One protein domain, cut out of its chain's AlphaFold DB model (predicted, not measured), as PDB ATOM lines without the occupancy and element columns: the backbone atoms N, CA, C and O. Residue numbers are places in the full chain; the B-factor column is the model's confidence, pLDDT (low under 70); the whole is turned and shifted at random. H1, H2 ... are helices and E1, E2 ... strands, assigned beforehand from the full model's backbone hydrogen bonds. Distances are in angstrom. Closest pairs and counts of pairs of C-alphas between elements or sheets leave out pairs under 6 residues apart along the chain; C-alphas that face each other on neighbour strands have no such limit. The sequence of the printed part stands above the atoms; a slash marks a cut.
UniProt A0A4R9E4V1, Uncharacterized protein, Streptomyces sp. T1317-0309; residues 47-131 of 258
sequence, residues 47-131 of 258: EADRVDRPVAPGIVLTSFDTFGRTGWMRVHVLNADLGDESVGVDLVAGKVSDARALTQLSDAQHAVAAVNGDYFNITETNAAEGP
ATOM      1  N   GLU A  47       2.142 -40.149   6.041       94.00
ATOM      2  CA  GLU A  47       2.629 -39.119   6.975       94.00
ATOM      3  C   GLU A  47       1.757 -39.083   8.241       94.00
ATOM      4  O   GLU A  47       0.531 -39.185   8.156       94.00
ATOM      5  N   ALA A  48       2.386 -38.931   9.405       95.19
ATOM      6  CA  ALA A  48       1.747 -38.771  10.709       95.19
ATOM      7  C   ALA A  48       2.529 -37.772  11.581       95.19
ATOM      8  O   ALA A  48       3.674 -37.437  11.284       95.19
ATOM      9  N   ASP A  49       1.906 -37.299  12.666       95.56
ATOM     10  CA  ASP A  49       2.558 -36.512  13.727       95.56
ATOM     11  C   ASP A  49       3.336 -35.274  13.242       95.56
ATOM     12  O   ASP A  49       4.413 -34.943  13.745       95.56
ATOM     13  N   ARG A  50       2.773 -34.569  12.250       97.69
ATOM     14  CA  ARG A  50       3.355 -33.346  11.693       97.69
ATOM     15  C   ARG A  50       3.348 -32.200  12.707       97.69
ATOM     16  O   ARG A  50       2.307 -31.837  13.249       97.69
ATOM     17  N   VAL A  51       4.507 -31.573  12.879       98.31
ATOM     18  CA  VAL A  51       4.722 -30.378  13.697       98.31
ATOM     19  C   VAL A  51       5.549 -29.368  12.909       98.31
ATOM     20  O   VAL A  51       6.666 -29.668  12.489       98.31
ATOM     21  N   ASP A  52       5.024 -28.153  12.775       98.19
ATOM     22  CA  ASP A  52       5.730 -27.017  12.185       98.19
ATOM     23  C   ASP A  52       6.204 -26.079  13.305       98.19
ATOM     24  O   ASP A  52       5.403 -25.559  14.085       98.19
ATOM     25  N   ARG A  53       7.522 -25.878  13.412       98.25
ATOM     26  CA  ARG A  53       8.156 -25.035  14.433       98.25
ATOM     27  C   ARG A  53       8.872 -23.856  13.771       98.25
ATOM     28  O   ARG A  53       9.870 -24.083  13.083       98.25
ATOM     29  N   PRO A  54       8.430 -22.607  14.002       97.88
ATOM     30  CA  PRO A  54       9.186 -21.431  13.585       97.88
ATOM     31  C   PRO A  54      10.592 -21.451  14.197       97.88
ATOM     32  O   PRO A  54      10.742 -21.700  15.396       97.88
ATOM     33  N   VAL A  55      11.614 -21.220  13.372       97.62
ATOM     34  CA  VAL A  55      13.020 -21.125  13.806       97.62
ATOM     35  C   VAL A  55      13.458 -19.661  13.836       97.62
ATOM     36  O   VAL A  55      14.031 -19.214  14.823       97.62
ATOM     37  N   ALA A  56      13.133 -18.918  12.779       97.25
ATOM     38  CA  ALA A  56      13.344 -17.480  12.621       97.25
ATOM     39  C   ALA A  56      12.328 -16.933  11.592       97.25
ATOM     40  O   ALA A  56      11.641 -17.735  10.952       97.25
ATOM     41  N   PRO A  57      12.194 -15.605  11.406       96.88
ATOM     42  CA  PRO A  57      11.429 -15.057  10.284       96.88
ATOM     43  C   PRO A  57      11.848 -15.706   8.953       96.88
ATOM     44  O   PRO A  57      13.035 -15.884   8.701       96.88
ATOM     45  N   GLY A  58      10.868 -16.157   8.164       96.50
ATOM     46  CA  GLY A  58      11.104 -16.845   6.889       96.50
ATOM     47  C   GLY A  58      11.699 -18.261   6.983       96.50
ATOM     48  O   GLY A  58      11.935 -18.875   5.944       96.50
ATOM     49  N   ILE A  59      11.925 -18.814   8.187       98.00
ATOM     50  CA  ILE A  59      12.527 -20.145   8.383       98.00
ATOM     51  C   ILE A  59      11.681 -21.013   9.326       98.00
ATOM     52  O   ILE A  59      11.478 -20.689  10.501       98.00
ATOM     53  N   VAL A  60      11.238 -22.173   8.838       98.38
ATOM     54  CA  VAL A  60      10.385 -23.121   9.576       98.38
ATOM     55  C   VAL A  60      10.978 -24.524   9.535       98.38
ATOM     56  O   VAL A  60      11.303 -25.042   8.469       98.38
ATOM     57  N   LEU A  61      11.069 -25.174  10.697       98.44
ATOM     58  CA  LEU A  61      11.370 -26.598  10.798       98.44
ATOM     59  C   LEU A  61      10.065 -27.394  10.852       98.44
ATOM     60  O   LEU A  61       9.354 -27.368  11.857       98.44
ATOM     61  N   THR A  62       9.797 -28.157   9.805       98.44
ATOM     62  CA  THR A  62       8.714 -29.136   9.733       98.44
ATOM     63  C   THR A  62       9.251 -30.502  10.140       98.44
ATOM     64  O   THR A  62      10.247 -30.969   9.593       98.44
ATOM     65  N   SER A  63       8.611 -31.162  11.099       98.25
ATOM     66  CA  SER A  63       8.952 -32.525  11.522       98.25
ATOM     67  C   SER A  63       7.728 -33.418  11.441       98.25
ATOM     68  O   SER A  63       6.661 -33.001  11.869       98.25
ATOM     69  N   PHE A  64       7.865 -34.631  10.920       97.69
ATOM     70  CA  PHE A  64       6.763 -35.591  10.806       97.69
ATOM     71  C   PHE A  64       7.302 -37.015  10.743       97.69
ATOM     72  O   PHE A  64       8.469 -37.228  10.415       97.69
ATOM     73  N   ASP A  65       6.458 -37.992  11.042       97.44
ATOM     74  CA  ASP A  65       6.777 -39.403  10.881       97.44
ATOM     75  C   ASP A  65       6.225 -39.924   9.553       97.44
ATOM     76  O   ASP A  65       5.137 -39.554   9.115       97.44
ATOM     77  N   THR A  66       6.984 -40.797   8.896       95.75
ATOM     78  CA  THR A  66       6.551 -41.516   7.697       95.75
ATOM     79  C   THR A  66       6.548 -43.011   7.962       95.75
ATOM     80  O   THR A  66       7.520 -43.551   8.486       95.75
ATOM     81  N   PHE A  67       5.475 -43.699   7.576       94.12
ATOM     82  CA  PHE A  67       5.421 -45.159   7.565       94.12
ATOM     83  C   PHE A  67       5.493 -45.669   6.130       94.12
ATOM     84  O   PHE A  67       4.575 -45.440   5.338       94.12
ATOM     85  N   GLY A  68       6.591 -46.348   5.789       89.81
ATOM     86  CA  GLY A  68       6.852 -46.876   4.450       89.81
ATOM     87  C   GLY A  68       7.363 -48.318   4.462       89.81
ATOM     88  O   GLY A  68       7.272 -49.035   5.458       89.81
ATOM     89  N   ARG A  69       7.935 -48.765   3.339       86.06
ATOM     90  CA  ARG A  69       8.403 -50.160   3.170       86.06
ATOM     91  C   ARG A  69       9.508 -50.567   4.156       86.06
ATOM     92  O   ARG A  69       9.656 -51.752   4.454       86.06
ATOM     93  N   THR A  70      10.274 -49.593   4.637       87.19
ATOM     94  CA  THR A  70      11.373 -49.753   5.596       87.19
ATOM     95  C   THR A  70      10.932 -49.565   7.052       87.19
ATOM     96  O   THR A  70      11.765 -49.679   7.944       87.19
ATOM     97  N   GLY A  71       9.639 -49.330   7.306       92.25
ATOM     98  CA  GLY A  71       9.092 -49.064   8.637       92.25
ATOM     99  C   GLY A  71       8.855 -47.575   8.898       92.25
ATOM    100  O   GLY A  71       8.683 -46.792   7.962       92.25
ATOM    101  N   TRP A  72       8.794 -47.218  10.181       95.25
ATOM    102  CA  TRP A  72       8.633 -45.839  10.645       95.25
ATOM    103  C   TRP A  72       9.949 -45.063  10.543       95.25
ATOM    104  O   TRP A  72      10.997 -45.567  10.942       95.25
ATOM    105  N   MET A  73       9.887 -43.829  10.041       96.38
ATOM    106  CA  MET A  73      11.018 -42.901   9.963       96.38
ATOM    107  C   MET A  73      10.575 -41.493  10.357       96.38
ATOM    108  O   MET A  73       9.593 -40.994   9.810       96.38
ATOM    109  N   ARG A  74      11.344 -40.831  11.226       96.62
ATOM    110  CA  ARG A  74      11.190 -39.401  11.526       96.62
ATOM    111  C   ARG A  74      11.888 -38.571  10.449       96.62
ATOM    112  O   ARG A  74      13.062 -38.790  10.165       96.62
ATOM    113  N   VAL A  75      11.174 -37.606   9.882       96.88
ATOM    114  CA  VAL A  75      11.665 -36.671   8.865       96.88
ATOM    115  C   VAL A  75      11.725 -35.264   9.450       96.88
ATOM    116  O   VAL A  75      10.831 -34.849  10.189       96.88
ATOM    117  N   HIS A  76      12.776 -34.528   9.090       97.56
ATOM    118  CA  HIS A  76      12.956 -33.115   9.399       97.56
ATOM    119  C   HIS A  76      13.202 -32.343   8.100       97.56
ATOM    120  O   HIS A  76      14.109 -32.682   7.343       97.56
ATOM    121  N   VAL A  77      12.400 -31.311   7.847       97.31
ATOM    122  CA  VAL A  77      12.505 -30.431   6.677       97.31
ATOM    123  C   VAL A  77      12.660 -29.000   7.163       97.31
ATOM    124  O   VAL A  77      11.781 -28.467   7.839       97.31
ATOM    125  N   LEU A  78      13.780 -28.376   6.813       97.25
ATOM    126  CA  LEU A  78      14.000 -26.956   7.039       97.25
ATOM    127  C   LEU A  78      13.548 -26.188   5.793       97.25
ATOM    128  O   LEU A  78      14.163 -26.302   4.736       97.25
ATOM    129  N   ASN A  79      12.468 -25.426   5.917       96.44
ATOM    130  CA  ASN A  79      11.964 -24.557   4.863       96.44
ATOM    131  C   ASN A  79      12.515 -23.147   5.083       96.44
ATOM    132  O   ASN A  79      12.312 -22.585   6.159       96.44
ATOM    133  N   ALA A  80      13.185 -22.593   4.075       95.50
ATOM    134  CA  ALA A  80      13.711 -21.233   4.070       95.50
ATOM    135  C   ALA A  80      13.115 -20.463   2.883       95.50
ATOM    136  O   ALA A  80      13.276 -20.878   1.733       95.50
ATOM    137  N   ASP A  81      12.414 -19.363   3.157       95.44
ATOM    138  CA  ASP A  81      11.822 -18.507   2.129       95.44
ATOM    139  C   ASP A  81      12.866 -17.536   1.570       95.44
ATOM    140  O   ASP A  81      13.131 -16.477   2.134       95.44
ATOM    141  N   LEU A  82      13.461 -17.890   0.431       94.81
ATOM    142  CA  LEU A  82      14.436 -17.035  -0.248       94.81
ATOM    143  C   LEU A  82      13.806 -15.781  -0.886       94.81
ATOM    144  O   LEU A  82      14.554 -14.915  -1.341       94.81
ATOM    145  N   GLY A  83      12.476 -15.645  -0.906       95.00
ATOM    146  CA  GLY A  83      11.793 -14.407  -1.287       95.00
ATOM    147  C   GLY A  83      11.868 -13.311  -0.216       95.00
ATOM    148  O   GLY A  83      11.796 -12.132  -0.555       95.00
ATOM    149  N   ASP A  84      12.070 -13.677   1.053       94.56
ATOM    150  CA  ASP A  84      12.321 -12.737   2.149       94.56
ATOM    151  C   ASP A  84      13.795 -12.317   2.150       94.56
ATOM    152  O   ASP A  84      14.681 -13.135   2.398       94.56
ATOM    153  N   GLU A  85      14.077 -11.035   1.903       92.88
ATOM    154  CA  GLU A  85      15.439 -10.487   1.813       92.88
ATOM    155  C   GLU A  85      16.305 -10.760   3.055       92.88
ATOM    156  O   GLU A  85      17.531 -10.822   2.935       92.88
ATOM    157  N   SER A  86      15.690 -10.972   4.225       94.00
ATOM    158  CA  SER A  86      16.392 -11.280   5.476       94.00
ATOM    159  C   SER A  86      16.874 -12.732   5.587       94.00
ATOM    160  O   SER A  86      17.728 -13.032   6.422       94.00
ATOM    161  N   VAL A  87      16.373 -13.632   4.737       95.62
ATOM    162  CA  VAL A  87      16.790 -15.038   4.682       95.62
ATOM    163  C   VAL A  87      17.945 -15.186   3.695       95.62
ATOM    164  O   VAL A  87      17.951 -14.572   2.634       95.62
ATOM    165  N   GLY A  88      18.931 -16.016   4.011       94.06
ATOM    166  CA  GLY A  88      20.032 -16.347   3.111       94.06
ATOM    167  C   GLY A  88      20.490 -17.779   3.337       94.06
ATOM    168  O   GLY A  88      20.297 -18.337   4.418       94.06
ATOM    169  N   VAL A  89      21.080 -18.382   2.309       94.75
ATOM    170  CA  VAL A  89      21.653 -19.728   2.373       94.75
ATOM    171  C   VAL A  89      22.995 -19.694   1.661       94.75
ATOM    172  O   VAL A  89      23.083 -19.220   0.530       94.75
ATOM    173  N   ASP A  90      24.023 -20.203   2.327       94.38
ATOM    174  CA  ASP A  90      25.364 -20.371   1.773       94.38
ATOM    175  C   ASP A  90      26.031 -21.608   2.392       94.38
ATOM    176  O   ASP A  90      25.534 -22.193   3.362       94.38
ATOM    177  N   LEU A  91      27.161 -22.014   1.821       94.75
ATOM    178  CA  LEU A  91      27.999 -23.082   2.342       94.75
ATOM    179  C   LEU A  91      28.586 -22.702   3.711       94.75
ATOM    180  O   LEU A  91      29.329 -21.730   3.848       94.75
ATOM    181  N   VAL A  92      28.349 -23.550   4.712       94.69
ATOM    182  CA  VAL A  92      29.005 -23.454   6.019       94.69
ATOM    183  C   VAL A  92      30.220 -24.390   6.040       94.69
ATOM    184  O   VAL A  92      30.087 -25.584   6.290       94.69
ATOM    185  N   ALA A  93      31.415 -23.860   5.763       93.69
ATOM    186  CA  ALA A  93      32.658 -24.635   5.711       93.69
ATOM    187  C   ALA A  93      33.859 -23.934   6.376       93.69
ATOM    188  O   ALA A  93      33.898 -22.707   6.500       93.69
ATOM    189  N   GLY A  94      34.845 -24.739   6.794       93.69
ATOM    190  CA  GLY A  94      36.154 -24.320   7.313       93.69
ATOM    191  C   GLY A  94      37.243 -24.355   6.235       93.69
ATOM    192  O   GLY A  94      37.074 -23.764   5.172       93.69
ATOM    193  N   LYS A  95      38.367 -25.039   6.484       96.44
ATOM    194  CA  LYS A  95      39.295 -25.458   5.413       96.44
ATOM    195  C   LYS A  95      38.765 -26.741   4.759       96.44
ATOM    196  O   LYS A  95      38.021 -27.477   5.396       96.44
ATOM    197  N   VAL A  96      39.130 -26.993   3.503       97.31
ATOM    198  CA  VAL A  96      38.579 -28.097   2.691       97.31
ATOM    199  C   VAL A  96      38.744 -29.456   3.371       97.31
ATOM    200  O   VAL A  96      37.818 -30.258   3.360       97.31
ATOM    201  N   SER A  97      39.909 -29.699   3.965       97.00
ATOM    202  CA  SER A  97      40.325 -30.962   4.573       97.00
ATOM    203  C   SER A  97      40.282 -30.933   6.107       97.00
ATOM    204  O   SER A  97      41.042 -31.638   6.769       97.00
ATOM    205  N   ASP A  98      39.474 -30.044   6.685       95.00
ATOM    206  CA  ASP A  98      39.315 -29.873   8.133       95.00
ATOM    207  C   ASP A  98      37.860 -30.147   8.520       95.00
ATOM    208  O   ASP A  98      37.074 -29.229   8.776       95.00
ATOM    209  N   ALA A  99      37.484 -31.429   8.493       93.19
ATOM    210  CA  ALA A  99      36.154 -31.860   8.892       93.19
ATOM    211  C   ALA A  99      35.917 -31.568  10.380       93.19
ATOM    212  O   ALA A  99      36.702 -31.945  11.251       93.19
ATOM    213  N   ARG A 100      34.793 -30.912  10.672       93.31
ATOM    214  CA  ARG A 100      34.381 -30.519  12.024       93.31
ATOM    215  C   ARG A 100      32.917 -30.851  12.249       93.31
ATOM    216  O   ARG A 100      32.166 -31.084  11.303       93.31
ATOM    217  N   ALA A 101      32.498 -30.842  13.512       94.94
ATOM    218  CA  ALA A 101      31.086 -30.990  13.827       94.94
ATOM    219  C   ALA A 101      30.283 -29.840  13.200       94.94
ATOM    220  O   ALA A 101      30.691 -28.679  13.284       94.94
ATOM    221  N   LEU A 102      29.119 -30.160  12.625       95.19
ATOM    222  CA  LEU A 102      28.238 -29.171  11.997       95.19
ATOM    223  C   LEU A 102      27.927 -28.005  12.938       95.19
ATOM    224  O   LEU A 102      27.974 -26.860  12.511       95.19
ATOM    225  N   THR A 103      27.691 -28.297  14.220       96.12
ATOM    226  CA  THR A 103      27.426 -27.289  15.255       96.12
ATOM    227  C   THR A 103      28.571 -26.291  15.403       96.12
ATOM    228  O   THR A 103      28.343 -25.092  15.470       96.12
ATOM    229  N   GLN A 104      29.823 -26.755  15.376       96.00
ATOM    230  CA  GLN A 104      30.987 -25.872  15.472       96.00
ATOM    231  C   GLN A 104      31.101 -24.951  14.254       96.00
ATOM    232  O   GLN A 104      31.448 -23.781  14.396       96.00
ATOM    233  N   LEU A 105      30.828 -25.480  13.058       95.12
ATOM    234  CA  LEU A 105      30.879 -24.711  11.818       95.12
ATOM    235  C   LEU A 105      29.728 -23.699  11.739       95.12
ATOM    236  O   LEU A 105      29.964 -22.545  11.381       95.12
ATOM    237  N   SER A 106      28.510 -24.103  12.107       96.06
ATOM    238  CA  SER A 106      27.334 -23.229  12.098       96.06
ATOM    239  C   SER A 106      27.453 -22.106  13.120       96.06
ATOM    240  O   SER A 106      27.185 -20.956  12.782       96.06
ATOM    241  N   ASP A 107      27.917 -22.411  14.335       95.62
ATOM    242  CA  ASP A 107      28.075 -21.415  15.398       95.62
ATOM    243  C   ASP A 107      29.137 -20.375  15.026       95.62
ATOM    244  O   ASP A 107      28.924 -19.177  15.212       95.62
ATOM    245  N   ALA A 108      30.254 -20.815  14.430       94.38
ATOM    246  CA  ALA A 108      31.327 -19.931  13.973       94.38
ATOM    247  C   ALA A 108      30.890 -18.967  12.855       94.38
ATOM    248  O   ALA A 108      31.489 -17.906  12.701       94.38
ATOM    249  N   GLN A 109      29.864 -19.331  12.081       93.88
ATOM    250  CA  GLN A 109      29.285 -18.483  11.036       93.88
ATOM    251  C   GLN A 109      27.975 -17.810  11.464       93.88
ATOM    252  O   GLN A 109      27.336 -17.153  10.646       93.88
ATOM    253  N   HIS A 110      27.569 -17.962  12.729       94.50
ATOM    254  CA  HIS A 110      26.295 -17.460  13.249       94.50
ATOM    255  C   HIS A 110      25.078 -17.899  12.414       94.50
ATOM    256  O   HIS A 110      24.104 -17.157  12.268       94.50
ATOM    257  N   ALA A 111      25.125 -19.111  11.857       96.56
ATOM    258  CA  ALA A 111      24.031 -19.654  11.068       96.56
ATOM    259  C   ALA A 111      22.828 -19.971  11.969       96.56
ATOM    260  O   ALA A 111      22.953 -20.643  12.991       96.56
ATOM    261  N   VAL A 112      21.638 -19.522  11.561       96.88
ATOM    262  CA  VAL A 112      20.370 -19.769  12.279       96.88
ATOM    263  C   VAL A 112      20.006 -21.257  12.294       96.88
ATOM    264  O   VAL A 112      19.431 -21.763  13.257       96.88
ATOM    265  N   ALA A 113      20.325 -21.954  11.208       96.12
ATOM    266  CA  ALA A 113      20.167 -23.388  11.059       96.12
ATOM    267  C   ALA A 113      21.145 -23.889   9.990       96.12
ATOM    268  O   ALA A 113      21.518 -23.146   9.084       96.12
ATOM    269  N   ALA A 114      21.546 -25.153  10.092       96.31
ATOM    270  CA  ALA A 114      22.418 -25.799   9.123       96.31
ATOM    271  C   ALA A 114      22.063 -27.284   9.002       96.31
ATOM    272  O   ALA A 114      21.546 -27.894   9.942       96.31
ATOM    273  N   VAL A 115      22.361 -27.863   7.844       95.94
ATOM    274  CA  VAL A 115      22.285 -29.303   7.577       95.94
ATOM    275  C   VAL A 115      23.623 -29.757   7.002       95.94
ATOM    276  O   VAL A 115      24.354 -28.948   6.432       95.94
ATOM    277  N   ASN A 116      23.958 -31.038   7.156       94.44
ATOM    278  CA  ASN A 116      25.143 -31.587   6.497       94.44
ATOM    279  C   ASN A 116      24.988 -31.495   4.970       94.44
ATOM    280  O   ASN A 116      23.888 -31.688   4.451       94.44
ATOM    281  N   GLY A 117      26.093 -31.189   4.289       91.12
ATOM    282  CA  GLY A 117      26.166 -31.057   2.836       91.12
ATOM    283  C   GLY A 117      26.695 -32.320   2.160       91.12
ATOM    284  O   GLY A 117      26.085 -33.383   2.255       91.12
ATOM    285  N   ASP A 118      27.815 -32.173   1.453       90.75
ATOM    286  CA  ASP A 118      28.397 -33.209   0.596       90.75
ATOM    287  C   ASP A 118      29.106 -34.333   1.379       90.75
ATOM    288  O   ASP A 118      29.326 -34.258   2.595       90.75
ATOM    289  N   TYR A 119      29.492 -35.376   0.649       92.50
ATOM    290  CA  TYR A 119      30.425 -36.399   1.096       92.50
ATOM    291  C   TYR A 119      31.805 -35.803   1.381       92.50
ATOM    292  O   TYR A 119      32.156 -34.701   0.956       92.50
ATOM    293  N   PHE A 120      32.614 -36.556   2.114       93.56
ATOM    294  CA  PHE A 120      34.007 -36.228   2.367       93.56
ATOM    295  C   PHE A 120      34.817 -37.513   2.504       93.56
ATOM    296  O   PHE A 120      34.288 -38.557   2.889       93.56
ATOM    297  N   ASN A 121      36.111 -37.406   2.213       92.25
ATOM    298  CA  ASN A 121      37.095 -38.480   2.249       92.25
ATOM    299  C   ASN A 121      37.443 -38.844   3.708       92.25
ATOM    300  O   ASN A 121      38.497 -38.470   4.236       92.25
ATOM    301  N   ILE A 122      36.461 -39.438   4.392       90.75
ATOM    302  CA  ILE A 122      36.471 -39.764   5.818       90.75
ATOM    303  C   ILE A 122      37.514 -40.836   6.112       90.75
ATOM    304  O   ILE A 122      37.480 -41.895   5.511       90.75
ATOM    305  N   THR A 123      38.344 -40.607   7.133       88.69
ATOM    306  CA  THR A 123      39.477 -41.462   7.564       88.69
ATOM    307  C   THR A 123      40.789 -41.272   6.810       88.69
ATOM    308  O   THR A 123      41.829 -41.669   7.333       88.69
ATOM    309  N   GLU A 124      40.778 -40.576   5.673       93.06
ATOM    310  CA  GLU A 124      41.989 -40.163   4.970       93.06
ATOM    311  C   GLU A 124      42.250 -38.661   5.120       93.06
ATOM    312  O   GLU A 124      42.691 -38.186   6.165       93.06
ATOM    313  N   THR A 125      41.984 -37.888   4.068       94.81
ATOM    314  CA  THR A 125      42.272 -36.447   4.044       94.81
ATOM    315  C   THR A 125      41.234 -35.632   4.806       94.81
ATOM    316  O   THR A 125      41.494 -34.475   5.117       94.81
ATOM    317  N   ASN A 126      40.055 -36.203   5.075       95.38
ATOM    318  CA  ASN A 126      38.850 -35.499   5.523       95.38
ATOM    319  C   ASN A 126      38.410 -34.360   4.586       95.38
ATOM    320  O   ASN A 126      37.613 -33.512   4.981       95.38
ATOM    321  N   ALA A 127      38.925 -34.324   3.353       95.88
ATOM    322  CA  ALA A 127      38.521 -33.350   2.357       95.88
ATOM    323  C   ALA A 127      37.100 -33.629   1.891       95.88
ATOM    324  O   ALA A 127      36.790 -34.760   1.518       95.88
ATOM    325  N   ALA A 128      36.259 -32.597   1.873       94.12
ATOM    326  CA  ALA A 128      34.969 -32.671   1.200       94.12
ATOM    327  C   ALA A 128      35.136 -33.136  -0.257       94.12
ATOM    328  O   ALA A 128      36.180 -32.915  -0.884       94.12
ATOM    329  N   GLU A 129      34.099 -33.747  -0.822       91.69
ATOM    330  CA  GLU A 129      33.998 -34.149  -2.228       91.69
ATOM    331  C   GLU A 129      33.237 -33.094  -3.050       91.69
ATOM    332  O   GLU A 129      32.800 -32.082  -2.508       91.69
ATOM    333  N   GLY A 130      33.268 -33.201  -4.380       92.56
ATOM    334  CA  GLY A 130      32.591 -32.245  -5.269       92.56
ATOM    335  C   GLY A 130      33.244 -30.853  -5.389       92.56
ATOM    336  O   GLY A 130      34.380 -30.636  -4.971       92.56
ATOM    337  N   PRO A 131      32.601 -29.891  -6.057       95.31
ATOM    338  CA  PRO A 131      33.058 -28.508  -6.109       95.31
ATOM    339  C   PRO A 131      32.410 -27.645  -5.018       95.31
ATOM    340  O   PRO A 131      31.259 -27.847  -4.646       95.31
TER     341      PRO A 131
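What this domain is: This is residues 47 to 131 of the 258 residues of an uncharacterized protein of Streptomyces sp. T1317-0309 (UniProt A0A4R9E4V1). A twisted slab of three long strands, E1 to E3, stands beside a loose lobe of loops with one short helix, H1. The 85 printed residues hold E1, E2, E3 and H1 in chain order, mostly strand, with under half of the residues in named elements. E1, E2 and E3 form a meander, each strand the antiparallel neighbour of the one before. The whole is loose, radius of gyration of the C-alphas 15.8 A, and flat, spanning 41 by 39 by 21 A.

How they stand to each other: E1, residues 47 to 56, and E2, residues 59 to 68, form a hairpin at 165 degrees; N 51 and O 63 are 2.8 A apart, within hydrogen-bond range. E2 and E3, residues 71 to 80, form another at 161 degrees; N 62 and O 77 are 2.8 A apart, also within range. H1, residues 102 to 108, is not on the sheet, with 0 pairs of C-alphas within 10 A. Every O i to N i+4 pair in H1 is within hydrogen-bond range.

Where its parts are: E1 begins at C-alpha 47 (2.629, -39.119, 6.975) and is 24.8 A long, E2 27.6 A, E3 28.6 A. H1, 9.9 A, ends at C-alpha 108 (31.327, -19.931, 13.973).

The domain as a whole: The C-alphas farthest apart, of Ala 48 and Thr 125, are 41.1 A apart. The printed part has no cut; the link from E3 to H1 is long, 21 residues. No printed residue is under 70 in pLDDT.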